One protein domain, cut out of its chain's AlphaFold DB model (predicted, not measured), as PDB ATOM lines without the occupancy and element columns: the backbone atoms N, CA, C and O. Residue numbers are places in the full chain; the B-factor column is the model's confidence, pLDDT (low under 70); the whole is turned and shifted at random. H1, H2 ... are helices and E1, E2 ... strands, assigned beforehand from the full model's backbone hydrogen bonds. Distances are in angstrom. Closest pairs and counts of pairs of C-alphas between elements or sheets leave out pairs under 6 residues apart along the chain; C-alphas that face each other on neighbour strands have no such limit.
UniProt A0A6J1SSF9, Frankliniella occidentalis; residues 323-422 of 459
ATOM      1  N   TRP A 323     143.712   4.281 287.495       48.31
ATOM      2  CA  TRP A 323     144.216   5.656 287.657       48.31
ATOM      3  C   TRP A 323     143.167   6.668 287.182       48.31
ATOM      4  O   TRP A 323     142.635   6.542 286.073       48.31
ATOM      5  N   ASN A 324     142.886   7.688 287.991       49.28
ATOM      6  CA  ASN A 324     141.859   8.703 287.706       49.28
ATOM      7  C   ASN A 324     142.417  10.010 287.095       49.28
ATOM      8  O   ASN A 324     141.651  10.928 286.817       49.28
ATOM      9  N   GLY A 325     143.736  10.102 286.888       39.53
ATOM     10  CA  GLY A 325     144.424  11.322 286.443       39.53
ATOM     11  C   GLY A 325     145.217  12.037 287.545       39.53
ATOM     12  O   GLY A 325     146.063  12.865 287.221       39.53
ATOM     13  N   LYS A 326     144.969  11.712 288.822       38.00
ATOM     14  CA  LYS A 326     145.639  12.295 290.001       38.00
ATOM     15  C   LYS A 326     146.099  11.250 291.025       38.00
ATOM     16  O   LYS A 326     147.103  11.465 291.690       38.00
ATOM     17  N   SER A 327     145.378  10.137 291.153       41.56
ATOM     18  CA  SER A 327     145.723   9.011 292.027       41.56
ATOM     19  C   SER A 327     145.358   7.663 291.401       41.56
ATOM     20  O   SER A 327     144.548   7.574 290.467       41.56
ATOM     21  N   LEU A 328     145.997   6.607 291.905       60.75
ATOM     22  CA  LEU A 328     145.650   5.210 291.660       60.75
ATOM     23  C   LEU A 328     144.653   4.777 292.740       60.75
ATOM     24  O   LEU A 328     144.854   5.074 293.912       60.75
ATOM     25  N   SER A 329     143.595   4.064 292.378       55.19
ATOM     26  CA  SER A 329     142.672   3.446 293.331       55.19
ATOM     27  C   SER A 329     142.472   1.969 293.013       55.19
ATOM     28  O   SER A 329     142.490   1.563 291.845       55.19
ATOM     29  N   TRP A 330     142.304   1.149 294.053       55.88
ATOM     30  CA  TRP A 330     141.987  -0.269 293.882       55.88
ATOM     31  C   TRP A 330     140.475  -0.461 293.753       55.88
ATOM     32  O   TRP A 330     139.732  -0.182 294.698       55.88
ATOM     33  N   ALA A 331     140.019  -0.922 292.589       48.53
ATOM     34  CA  ALA A 331     138.605  -1.120 292.292       48.53
ATOM     35  C   ALA A 331     138.240  -2.611 292.282       48.53
ATOM     36  O   ALA A 331     138.774  -3.388 291.485       48.53
ATOM     37  N   ASP A 332     137.276  -2.979 293.124       41.16
ATOM     38  CA  ASP A 332     136.601  -4.275 293.072       41.16
ATOM     39  C   ASP A 332     135.405  -4.204 292.110       41.16
ATOM     40  O   ASP A 332     134.755  -3.169 291.953       41.16
ATOM     41  N   GLY A 333     135.180  -5.289 291.370       43.53
ATOM     42  CA  GLY A 333     134.471  -5.216 290.095       43.53
ATOM     43  C   GLY A 333     132.954  -5.397 290.157       43.53
ATOM     44  O   GLY A 333     132.475  -6.488 290.450       43.53
ATOM     45  N   VAL A 334     132.222  -4.393 289.664       36.28
ATOM     46  CA  VAL A 334     130.962  -4.587 288.923       36.28
ATOM     47  C   VAL A 334     131.039  -3.780 287.620       36.28
ATOM     48  O   VAL A 334     131.375  -2.600 287.634       36.28
ATOM     49  N   GLY A 335     130.750  -4.407 286.476       38.88
ATOM     50  CA  GLY A 335     130.457  -3.695 285.218       38.88
ATOM     51  C   GLY A 335     131.604  -2.941 284.519       38.88
ATOM     52  O   GLY A 335     131.340  -2.161 283.602       38.88
ATOM     53  N   ALA A 336     132.873  -3.147 284.888       45.03
ATOM     54  CA  ALA A 336     133.997  -2.544 284.169       45.03
ATOM     55  C   ALA A 336     134.179  -3.180 282.773       45.03
ATOM     56  O   ALA A 336     134.786  -4.240 282.639       45.03
ATOM     57  N   ASP A 337     133.660  -2.511 281.736       54.59
ATOM     58  CA  ASP A 337     133.815  -2.861 280.314       54.59
ATOM     59  C   ASP A 337     135.232  -3.385 279.983       54.59
ATOM     60  O   ASP A 337     136.242  -2.755 280.320       54.59
ATOM     61  N   LYS A 338     135.309  -4.516 279.263       55.91
ATOM     62  CA  LYS A 338     136.558  -5.135 278.782       55.91
ATOM     63  C   LYS A 338     137.477  -4.123 278.082       55.91
ATOM     64  O   LYS A 338     138.699  -4.223 278.210       55.91
ATOM     65  N   LYS A 339     136.920  -3.122 277.387       53.88
ATOM     66  CA  LYS A 339     137.666  -2.018 276.753       53.88
ATOM     67  C   LYS A 339     138.389  -1.149 277.795       53.88
ATOM     68  O   LYS A 339     139.578  -0.870 277.633       53.88
ATOM     69  N   LYS A 340     137.722  -0.804 278.905       53.66
ATOM     70  CA  LYS A 340     138.311  -0.082 280.051       53.66
ATOM     71  C   LYS A 340     139.353  -0.932 280.784       53.66
ATOM     72  O   LYS A 340     140.429  -0.424 281.093       53.66
ATOM     73  N   GLN A 341     139.100  -2.227 280.991       47.81
ATOM     74  CA  GLN A 341     140.064  -3.125 281.647       47.81
ATOM     75  C   GLN A 341     141.346  -3.316 280.806       47.81
ATOM     76  O   GLN A 341     142.459  -3.247 281.335       47.81
ATOM     77  N   LYS A 342     141.214  -3.455 279.476       55.34
ATOM     78  CA  LYS A 342     142.347  -3.487 278.529       55.34
ATOM     79  C   LYS A 342     143.115  -2.156 278.489       55.34
ATOM     80  O   LYS A 342     144.329  -2.167 278.297       55.34
ATOM     81  N   ALA A 343     142.441  -1.024 278.718       51.19
ATOM     82  CA  ALA A 343     143.070   0.293 278.836       51.19
ATOM     83  C   ALA A 343     143.763   0.530 280.195       51.19
ATOM     84  O   ALA A 343     144.760   1.248 280.247       51.19
ATOM     85  N   ALA A 344     143.288  -0.074 281.291       48.97
ATOM     86  CA  ALA A 344     143.970  -0.037 282.590       48.97
ATOM     87  C   ALA A 344     145.298  -0.814 282.544       48.97
ATOM     88  O   ALA A 344     146.340  -0.274 282.914       48.97
ATOM     89  N   ARG A 345     145.288  -2.026 281.962       53.38
ATOM     90  CA  ARG A 345     146.483  -2.874 281.751       53.38
ATOM     91  C   ARG A 345     147.581  -2.262 280.862       53.38
ATOM     92  O   ARG A 345     148.663  -2.829 280.784       53.38
ATOM     93  N   ARG A 346     147.323  -1.141 280.179       58.00
ATOM     94  CA  ARG A 346     148.283  -0.457 279.287       58.00
ATOM     95  C   ARG A 346     148.927   0.793 279.895       58.00
ATOM     96  O   ARG A 346     149.607   1.527 279.186       58.00
ATOM     97  N   ARG A 347     148.710   1.066 281.183       76.44
ATOM     98  CA  ARG A 347     149.271   2.250 281.849       76.44
ATOM     99  C   ARG A 347     150.677   1.962 282.373       76.44
ATOM    100  O   ARG A 347     150.939   0.908 282.947       76.44
ATOM    101  N   GLN A 348     151.571   2.910 282.126       89.81
ATOM    102  CA  GLN A 348     153.011   2.806 282.343       89.81
ATOM    103  C   GLN A 348     153.499   4.116 282.968       89.81
ATOM    104  O   GLN A 348     153.056   5.192 282.556       89.81
ATOM    105  N   LEU A 349     154.414   4.031 283.927       90.12
ATOM    106  CA  LEU A 349     155.164   5.177 284.426       90.12
ATOM    107  C   LEU A 349     156.364   5.400 283.496       90.12
ATOM    108  O   LEU A 349     157.142   4.474 283.268       90.12
ATOM    109  N   ARG A 350     156.524   6.611 282.954       91.50
ATOM    110  CA  ARG A 350     157.742   6.983 282.220       91.50
ATOM    111  C   ARG A 350     158.728   7.647 283.172       91.50
ATOM    112  O   ARG A 350     158.357   8.593 283.861       91.50
ATOM    113  N   VAL A 351     159.965   7.159 283.184       89.31
ATOM    114  CA  VAL A 351     161.070   7.697 283.988       89.31
ATOM    115  C   VAL A 351     162.240   7.945 283.047       89.31
ATOM    116  O   VAL A 351     162.737   7.008 282.428       89.31
ATOM    117  N   THR A 352     162.668   9.197 282.907       85.56
ATOM    118  CA  THR A 352     163.835   9.527 282.080       85.56
ATOM    119  C   THR A 352     165.095   9.497 282.939       85.56
ATOM    120  O   THR A 352     165.217  10.276 283.883       85.56
ATOM    121  N   GLN A 353     166.023   8.606 282.602       83.81
ATOM    122  CA  GLN A 353     167.330   8.449 283.233       83.81
ATOM    123  C   GLN A 353     168.412   8.713 282.180       83.81
ATOM    124  O   GLN A 353     168.371   8.121 281.112       83.81
ATOM    125  N   ASP A 354     169.380   9.587 282.474       83.50
ATOM    126  CA  ASP A 354     170.568   9.816 281.628       83.50
ATOM    127  C   ASP A 354     170.240  10.117 280.138       83.50
ATOM    128  O   ASP A 354     170.985   9.775 279.226       83.50
ATOM    129  N   GLY A 355     169.084  10.751 279.887       86.81
ATOM    130  CA  GLY A 355     168.531  11.038 278.550       86.81
ATOM    131  C   GLY A 355     167.646   9.930 277.953       86.81
ATOM    132  O   GLY A 355     166.846  10.201 277.058       86.81
ATOM    133  N   VAL A 356     167.712   8.708 278.481       89.12
ATOM    134  CA  VAL A 356     166.936   7.533 278.053       89.12
ATOM    135  C   VAL A 356     165.579   7.493 278.767       89.12
ATOM    136  O   VAL A 356     165.500   7.608 279.988       89.12
ATOM    137  N   SER A 357     164.480   7.320 278.025       90.88
ATOM    138  CA  SER A 357     163.133   7.208 278.609       90.88
ATOM    139  C   SER A 357     162.765   5.748 278.887       90.88
ATOM    140  O   SER A 357     162.372   5.017 277.978       90.88
ATOM    141  N   HIS A 358     162.860   5.333 280.149       93.31
ATOM    142  CA  HIS A 358     162.408   4.019 280.604       93.31
ATOM    143  C   HIS A 358     160.893   4.009 280.835       93.31
ATOM    144  O   HIS A 358     160.273   5.027 281.163       93.31
ATOM    145  N   VAL A 359     160.288   2.833 280.667       93.62
ATOM    146  CA  VAL A 359     158.833   2.643 280.659       93.62
ATOM    147  C   VAL A 359     158.473   1.519 281.629       93.62
ATOM    148  O   VAL A 359     158.446   0.351 281.255       93.62
ATOM    149  N   ILE A 360     158.195   1.873 282.883       94.31
ATOM    150  CA  ILE A 360     157.908   0.927 283.968       94.31
ATOM    151  C   ILE A 360     156.410   0.567 283.931       94.31
ATOM    152  O   ILE A 360     155.564   1.447 284.134       94.31
ATOM    153  N   PRO A 361     156.020  -0.697 283.682       92.38
ATOM    154  CA  PRO A 361     154.619  -1.109 283.751       92.38
ATOM    155  C   PRO A 361     154.076  -0.988 285.180       92.38
ATOM    156  O   PRO A 361     154.740  -1.396 286.134       92.38
ATOM    157  N   LEU A 362     152.834  -0.518 285.351       88.81
ATOM    158  CA  LEU A 362     152.224  -0.428 286.690       88.81
ATOM    159  C   LEU A 362     152.077  -1.794 287.391       88.81
ATOM    160  O   LEU A 362     151.926  -1.832 288.606       88.81
ATOM    161  N   SER A 363     152.154  -2.911 286.659       88.56
ATOM    162  CA  SER A 363     152.200  -4.263 287.233       88.56
ATOM    163  C   SER A 363     153.484  -4.556 288.016       88.56
ATOM    164  O   SER A 363     153.424  -5.329 288.964       88.56
ATOM    165  N   VAL A 364     154.614  -3.930 287.663       92.81
ATOM    166  CA  VAL A 364     155.877  -4.047 288.418       92.81
ATOM    167  C   VAL A 364     155.716  -3.351 289.767       92.81
ATOM    168  O   VAL A 364     155.862  -3.963 290.818       92.81
ATOM    169  N   ILE A 365     155.264  -2.095 289.729       92.06
ATOM    170  CA  ILE A 365     154.971  -1.274 290.914       92.06
ATOM    171  C   ILE A 365     153.925  -1.953 291.819       92.06
ATOM    172  O   ILE A 365     154.066  -1.950 293.039       92.06
ATOM    173  N   ALA A 366     152.906  -2.598 291.239       90.62
ATOM    174  CA  ALA A 366     151.911  -3.366 291.988       90.62
ATOM    175  C   ALA A 366     152.485  -4.617 292.682       90.62
ATOM    176  O   ALA A 366     151.976  -4.996 293.734       90.62
ATOM    177  N   GLY A 367     153.537  -5.239 292.136       93.38
ATOM    178  CA  GLY A 367     154.205  -6.389 292.754       93.38
ATOM    179  C   GLY A 367     154.813  -6.057 294.120       93.38
ATOM    180  O   GLY A 367     154.669  -6.832 295.063       93.38
ATOM    181  N   HIS A 368     155.401  -4.864 294.253       93.81
ATOM    182  CA  HIS A 368     155.993  -4.378 295.508       93.81
ATOM    183  C   HIS A 368     154.969  -3.900 296.546       93.81
ATOM    184  O   HIS A 368     155.280  -3.838 297.732       93.81
ATOM    185  N   LEU A 369     153.739  -3.581 296.129       91.62
ATOM    186  CA  LEU A 369     152.668  -3.132 297.029       91.62
ATOM    187  C   LEU A 369     151.958  -4.278 297.777       91.62
ATOM    188  O   LEU A 369     151.205  -4.023 298.717       91.62
ATOM    189  N   GLY A 370     152.178  -5.534 297.377       91.50
ATOM    190  CA  GLY A 370     151.573  -6.700 298.023       91.50
ATOM    191  C   GLY A 370     150.037  -6.708 297.964       91.50
ATOM    192  O   GLY A 370     149.428  -6.369 296.949       91.50
ATOM    193  N   LYS A 371     149.386  -7.133 299.055       90.19
ATOM    194  CA  LYS A 371     147.916  -7.160 299.165       90.19
ATOM    195  C   LYS A 371     147.373  -5.791 299.593       90.19
ATOM    196  O   LYS A 371     147.151  -5.554 300.777       90.19
ATOM    197  N   VAL A 372     147.129  -4.917 298.619       89.50
ATOM    198  CA  VAL A 372     146.406  -3.648 298.817       89.50
ATOM    199  C   VAL A 372     144.916  -3.921 299.059       89.50
ATOM    200  O   VAL A 372     144.320  -4.751 298.375       89.50
ATOM    201  N   GLU A 373     144.291  -3.224 300.014       88.50
ATOM    202  CA  GLU A 373     142.855  -3.390 300.287       88.50
ATOM    203  C   GLU A 373     141.980  -2.677 299.244       88.50
ATOM    204  O   GLU A 373     142.306  -1.579 298.782       88.50
ATOM    205  N   ALA A 374     140.825  -3.262 298.918       89.69
ATOM    206  CA  ALA A 374     139.842  -2.658 298.024       89.69
ATOM    207  C   ALA A 374     139.381  -1.275 298.525       89.69
ATOM    208  O   ALA A 374     139.078  -1.087 299.705       89.69
ATOM    209  N   GLY A 375     139.331  -0.293 297.622       91.50
ATOM    210  CA  GLY A 375     139.041   1.103 297.961       91.50
ATOM    211  C   GLY A 375     140.225   1.899 298.526       91.50
ATOM    212  O   GLY A 375     140.061   3.092 298.781       91.50
ATOM    213  N   SER A 376     141.414   1.302 298.685       92.81
ATOM    214  CA  SER A 376     142.627   2.067 299.020       92.81
ATOM    215  C   SER A 376     142.996   3.032 297.890       92.81
ATOM    216  O   SER A 376     142.837   2.715 296.704       92.81
ATOM    217  N   THR A 377     143.530   4.196 298.261       93.06
ATOM    218  CA  THR A 377     144.050   5.201 297.324       93.06
ATOM    219  C   THR A 377     145.567   5.266 297.427       93.06
ATOM    220  O   THR A 377     146.112   5.480 298.502       93.06
ATOM    221  N   ILE A 378     146.242   5.100 296.294       93.44
ATOM    222  CA  ILE A 378     147.692   5.163 296.153       93.44
ATOM    223  C   ILE A 378     148.049   6.495 295.486       93.44
ATOM    224  O   ILE A 378     147.689   6.743 294.327       93.44
ATOM    225  N   ALA A 379     148.764   7.348 296.213       92.69
ATOM    226  CA  ALA A 379     149.497   8.472 295.641       92.69
ATOM    227  C   ALA A 379     150.939   8.040 295.331       92.69
ATOM    228  O   ALA A 379     151.496   7.179 296.011       92.69
ATOM    229  N   LEU A 380     151.530   8.628 294.289       93.81
ATOM    230  CA  LEU A 380     152.912   8.383 293.879       93.81
ATOM    231  C   LEU A 380     153.663   9.713 293.904       93.81
ATOM    232  O   LEU A 380     153.319  10.631 293.158       93.81
ATOM    233  N   GLU A 381     154.684   9.794 294.749       93.69
ATOM    234  CA  GLU A 381     155.645  10.890 294.809       93.69
ATOM    235  C   GLU A 381     157.001  10.406 294.270       93.69
ATOM    236  O   GLU A 381     157.376   9.245 294.432       93.69
ATOM    237  N   VAL A 382     157.736  11.287 293.590       90.81
ATOM    238  CA  VAL A 382     159.103  11.009 293.130       90.81
ATOM    239  C   VAL A 382     160.048  11.890 293.931       90.81
ATOM    240  O   VAL A 382     160.068  13.109 293.755       90.81
ATOM    241  N   VAL A 383     160.818  11.263 294.814       90.56
ATOM    242  CA  VAL A 383     161.713  11.924 295.764       90.56
ATOM    243  C   VAL A 383     163.157  11.683 295.332       90.56
ATOM    244  O   VAL A 383     163.570  10.559 295.070       90.56
ATOM    245  N   GLY A 384     163.943  12.753 295.236       88.56
ATOM    246  CA  GLY A 384     165.352  12.673 294.848       88.56
ATOM    247  C   GLY A 384     165.774  13.765 293.871       88.56
ATOM    248  O   GLY A 384     164.954  14.377 293.193       88.56
ATOM    249  N   LYS A 385     167.084  14.027 293.812       69.19
ATOM    250  CA  LYS A 385     167.699  15.015 292.899       69.19
ATOM    251  C   LYS A 385     168.788  14.430 291.994       69.19
ATOM    252  O   LYS A 385     169.324  15.144 291.154       69.19
ATOM    253  N   SER A 386     169.142  13.160 292.167       70.62
ATOM    254  CA  SER A 386     170.117  12.456 291.334       70.62
ATOM    255  C   SER A 386     169.688  11.006 291.141       70.62
ATOM    256  O   SER A 386     169.034  10.428 292.004       70.62
ATOM    257  N   LEU A 387     170.043  10.412 290.003       60.41
ATOM    258  CA  LEU A 387     169.465   9.140 289.545       60.41
ATOM    259  C   LEU A 387     169.882   7.928 290.397       60.41
ATOM    260  O   LEU A 387     169.098   7.007 290.586       60.41
ATOM    261  N   ASN A 388     171.058   7.976 291.033       74.06
ATOM    262  CA  ASN A 388     171.463   6.999 292.057       74.06
ATOM    263  C   ASN A 388     170.722   7.161 293.408       74.06
ATOM    264  O   ASN A 388     171.001   6.409 294.339       74.06
ATOM    265  N   LYS A 389     169.824   8.147 293.529       85.25
ATOM    266  CA  LYS A 389     168.972   8.446 294.694       85.25
ATOM    267  C   LYS A 389     167.556   8.863 294.256       85.25
ATOM    268  O   LYS A 389     166.969   9.753 294.867       85.25
ATOM    269  N   LEU A 390     167.054   8.311 293.146       90.25
ATOM    270  CA  LEU A 390     165.686   8.559 292.688       90.25
ATOM    271  C   LEU A 390     164.777   7.471 293.264       90.25
ATOM    272  O   LEU A 390     164.794   6.313 292.840       90.25
ATOM    273  N   GLU A 391     164.020   7.873 294.272       94.19
ATOM    274  CA  GLU A 391     163.125   7.042 295.060       94.19
ATOM    275  C   GLU A 391     161.679   7.326 294.636       94.19
ATOM    276  O   GLU A 391     161.241   8.474 294.549       94.19
ATOM    277  N   ILE A 392     160.930   6.269 294.340       94.25
ATOM    278  CA  ILE A 392     159.498   6.340 294.052       94.25
ATOM    279  C   ILE A 392     158.781   5.978 295.347       94.25
ATOM    280  O   ILE A 392     158.826   4.831 295.792       94.25
ATOM    281  N   VAL A 393     158.154   6.973 295.965       95.25
ATOM    282  CA  VAL A 393     157.449   6.840 297.237       95.25
ATOM    283  C   VAL A 393     155.962   6.652 296.952       95.25
ATOM    284  O   VAL A 393     155.330   7.454 296.265       95.25
ATOM    285  N   LEU A 394     155.402   5.557 297.455       95.50
ATOM    286  CA  LEU A 394     154.004   5.181 297.278       95.50
ATOM    287  C   LEU A 394     153.276   5.341 298.610       95.50
ATOM    288  O   LEU A 394     153.509   4.566 299.538       95.50
ATOM    289  N   HIS A 395     152.381   6.321 298.695       94.88
ATOM    290  CA  HIS A 395     151.532   6.528 299.867       94.88
ATOM    291  C   HIS A 395     150.198   5.814 299.648       94.88
ATOM    292  O   HIS A 395     149.400   6.210 298.795       94.88
ATOM    293  N   VAL A 396     149.981   4.735 300.392       95.50
ATOM    294  CA  VAL A 396     148.801   3.872 300.337       95.50
ATOM    295  C   VAL A 396     147.869   4.245 301.485       95.50
ATOM    296  O   VAL A 396     148.008   3.750 302.604       95.50
ATOM    297  N   HIS A 397     146.901   5.106 301.193       93.88
ATOM    298  CA  HIS A 397     145.844   5.484 302.123       93.88
ATOM    299  C   HIS A 397     144.761   4.401 302.147       93.88
ATOM    300  O   HIS A 397     144.118   4.136 301.124       93.88
ATOM    301  N   SER A 398     144.558   3.766 303.304       95.38
ATOM    302  CA  SER A 398     143.608   2.661 303.495       95.38
ATOM    303  C   SER A 398     142.743   2.867 304.743       95.38
ATOM    304  O   SER A 398     143.089   3.635 305.638       95.38
ATOM    305  N   LYS A 399     141.634   2.124 304.865       92.25
ATOM    306  CA  LYS A 399     140.782   2.171 306.073       92.25
ATOM    307  C   LYS A 399     141.480   1.668 307.346       92.25
ATOM    308  O   LYS A 399     140.996   1.956 308.436       92.25
ATOM    309  N   LYS A 400     142.583   0.925 307.217       93.38
ATOM    310  CA  LYS A 400     143.398   0.424 308.338       93.38
ATOM    311  C   LYS A 400     144.579   1.334 308.688       93.38
ATOM    312  O   LYS A 400     145.321   1.016 309.611       93.38
ATOM    313  N   GLY A 401     144.746   2.446 307.973       93.75
ATOM    314  CA  GLY A 401     145.835   3.401 308.156       93.75
ATOM    315  C   GLY A 401     146.591   3.698 306.863       93.75
ATOM    316  O   GLY A 401     146.357   3.082 305.817       93.75
ATOM    317  N   ASP A 402     147.513   4.647 306.966       94.62
ATOM    318  CA  ASP A 402     148.355   5.104 305.866       94.62
ATOM    319  C   ASP A 402     149.695   4.364 305.890       94.62
ATOM    320  O   ASP A 402     150.455   4.463 306.854       94.62
ATOM    321  N   ASN A 403     150.000   3.632 304.818       95.31
ATOM    322  CA  ASN A 403     151.279   2.944 304.647       95.31
ATOM    323  C   ASN A 403     152.113   3.655 303.580       95.31
ATOM    324  O   ASN A 403     151.584   4.043 302.542       95.31
ATOM    325  N   THR A 404     153.419   3.798 303.799       95.38
ATOM    326  CA  THR A 404     154.341   4.370 302.805       95.38
ATOM    327  C   THR A 404     155.364   3.324 302.381       95.38
ATOM    328  O   THR A 404     156.011   2.716 303.233       95.38
ATOM    329  N   VAL A 405     155.505   3.110 301.072       95.94
ATOM    330  CA  VAL A 405     156.454   2.156 300.477       95.94
ATOM    331  C   VAL A 405     157.411   2.916 299.561       95.94
ATOM    332  O   VAL A 405     156.986   3.487 298.561       95.94
ATOM    333  N   THR A 406     158.700   2.916 299.897       95.56
ATOM    334  CA  THR A 406     159.754   3.557 299.096       95.56
ATOM    335  C   THR A 406     160.441   2.526 298.211       95.56
ATOM    336  O   THR A 406     160.966   1.535 298.717       95.56
ATOM    337  N   LEU A 407     160.462   2.762 296.897       95.81
ATOM    338  CA  LEU A 407     161.053   1.873 295.896       95.81
ATOM    339  C   LEU A 407     162.203   2.563 295.161       95.81
ATOM    340  O   LEU A 407     162.081   3.715 294.741       95.81
ATOM    341  N   ASN A 408     163.312   1.857 294.949       94.81
ATOM    342  CA  ASN A 408     164.432   2.388 294.178       94.81
ATOM    343  C   ASN A 408     164.122   2.307 292.673       94.81
ATOM    344  O   ASN A 408     163.914   1.217 292.130       94.81
ATOM    345  N   ALA A 409     164.126   3.441 291.966       92.44
ATOM    346  CA  ALA A 409     163.812   3.450 290.536       92.44
ATOM    347  C   ALA A 409     164.796   2.607 289.702       92.44
ATOM    348  O   ALA A 409     164.395   2.008 288.706       92.44
ATOM    349  N   LYS A 410     166.057   2.481 290.139       93.75
ATOM    350  CA  LYS A 410     167.090   1.662 289.479       93.75
ATOM    351  C   LYS A 410     166.831   0.156 289.599       93.75
ATOM    352  O   LYS A 410     167.398  -0.620 288.834       93.75
ATOM    353  N   GLU A 411     166.001  -0.267 290.549       94.88
ATOM    354  CA  GLU A 411     165.567  -1.661 290.704       94.88
ATOM    355  C   GLU A 411     164.297  -1.912 289.884       94.88
ATOM    356  O   GLU A 411     164.274  -2.835 289.072       94.88
ATOM    357  N   LEU A 412     163.316  -1.004 289.955       94.75
ATOM    358  CA  LEU A 412     162.104  -1.053 289.124       94.75
ATOM    359  C   LEU A 412     162.392  -1.015 287.613       94.75
ATOM    360  O   LEU A 412     161.692  -1.672 286.842       94.75
ATOM    361  N   ILE A 413     163.420  -0.278 287.175       94.56
ATOM    362  CA  ILE A 413     163.869  -0.274 285.773       94.56
ATOM    363  C   ILE A 413     164.442  -1.645 285.381       94.56
ATOM    364  O   ILE A 413     164.047  -2.183 284.352       94.56
ATOM    365  N   LYS A 414     165.292  -2.262 286.216       95.31
ATOM    366  CA  LYS A 414     165.835  -3.609 285.946       95.31
ATOM    367  C   LYS A 414     164.732  -4.662 285.843       95.31
ATOM    368  O   LYS A 414     164.778  -5.500 284.949       95.31
ATOM    369  N   GLU A 415     163.747  -4.626 286.739       94.62
ATOM    370  CA  GLU A 415     162.606  -5.548 286.702       94.62
ATOM    371  C   GLU A 415     161.744  -5.346 285.447       94.62
ATOM    372  O   GLU A 415     161.338  -6.322 284.812       94.62
ATOM    373  N   ALA A 416     161.505  -4.091 285.047       93.12
ATOM    374  CA  ALA A 416     160.804  -3.773 283.806       93.12
ATOM    375  C   ALA A 416     161.574  -4.258 282.562       93.12
ATOM    376  O   ALA A 416     160.964  -4.847 281.671       93.12
ATOM    377  N   ASP A 417     162.898  -4.078 282.524       93.44
ATOM    378  CA  ASP A 417     163.757  -4.528 281.420       93.44
ATOM    379  C   ASP A 417     163.819  -6.066 281.322       93.44
ATOM    380  O   ASP A 417     163.818  -6.611 280.217       93.44
ATOM    381  N   VAL A 418     163.823  -6.787 282.453       94.56
ATOM    382  CA  VAL A 418     163.724  -8.261 282.476       94.56
ATOM    383  C   VAL A 418     162.372  -8.723 281.925       94.56
ATOM    384  O   VAL A 418     162.333  -9.553 281.019       94.56
ATOM    385  N   LEU A 419     161.265  -8.137 282.390       91.75
ATOM    386  CA  LEU A 419     159.918  -8.468 281.901       91.75
ATOM    387  C   LEU A 419     159.694  -8.092 280.426       91.75
ATOM    388  O   LEU A 419     158.870  -8.716 279.758       91.75
ATOM    389  N   ALA A 420     160.419  -7.097 279.909       90.00
ATOM    390  CA  ALA A 420     160.407  -6.739 278.492       90.00
ATOM    391  C   ALA A 420     161.187  -7.738 277.617       90.00
ATOM    392  O   ALA A 420     160.801  -7.966 276.470       90.00
ATOM    393  N   ARG A 421     162.261  -8.344 278.146       91.69
ATOM    394  CA  ARG A 421     163.061  -9.372 277.452       91.69
ATOM    395  C   ARG A 421     162.415 -10.754 277.495       91.69
ATOM    396  O   ARG A 421     162.489 -11.483 276.512       91.69
ATOM    397  N   GLU A 422     161.769 -11.103 278.606       90.25
ATOM    398  CA  GLU A 422     161.176 -12.426 278.833       90.25
ATOM    399  C   GLU A 422     159.649 -12.352 279.045       90.25
ATOM    400  O   GLU A 422     159.147 -12.680 280.126       90.25
TER     401      GLU A 422
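AT A GLANCE: This is residues 323 to 422 of the 459 residues of a protein of Frankliniella occidentalis (UniProt A0A6J1SSF9). A strongly twisted sheet of four strands, E1, E4, E5 and E6, and a separate hairpin, E2 and E3, are bridged by H2, near the middle, and by H3, which packs on E3. Residues 334 to 343, of which 338 to 343 belong to H1, stick out. The printed part has 100 residues, with three named helices and six named strands in the order E1 H1 E2 E3 H2 E4 E5 E6 H3; the class is mixed. The antiparallel sheet has the order E1, E4, E5, E6; the whole is compact, with a radius of gyration of the C-alphas of 14.4 A and spans of 42 by 32 by 24 A.

IN THESE COORDINATES: E1, residues 328 to 331, begins at C-alpha 328 (145.650, 5.210, 291.660). H1 is residues 338 to 344, E2 348 to 353, E3 356 to 361 and H2 362 to 368. E4, 377 to 383, is 19.0 A long, E5, 391 to 398, 21.7 A, and E6, 401 to 408, 23.3 A. H3, 409 to 421, spans 18.3 A to C-alpha 421 (163.061, -9.372, 277.452).

HOW THE PARTS SIT: E4, E5 and E6 form a meander, each strand the antiparallel neighbour of the one before; N 379 and O 395 are 2.9 A apart, N 394 and O 405 2.8 A. Edge strand E1 pairs with E4 through N 378 and O 328, 2.8 A. H2 and H3 only graze this sheet. In the hairpin E2 and E3, N 351 and O 358 are 3.0 A apart. The closest C-alphas of E3 and H3, Ile 360 and Ala 416, are 5.5 A apart. H3, with residues 412 to 416 alone, touches H2 at a steep tilt of 61 degrees, opposite ways; their closest C-alphas, Val 364 and Ala 416, are 6.8 A apart. H1 and H2 are apart. Every O i to N i+4 pair is within hydrogen-bond range in H1, 2 of 3 in H2 and 8 of 9 in H3.

THE WHOLE: The C-alphas farthest apart, Gly 335 and Ser 386, are 43.3 A apart. The printed part has no cut and no long link. pLDDT is under 70 at residues 323 to 346, 385 and 387.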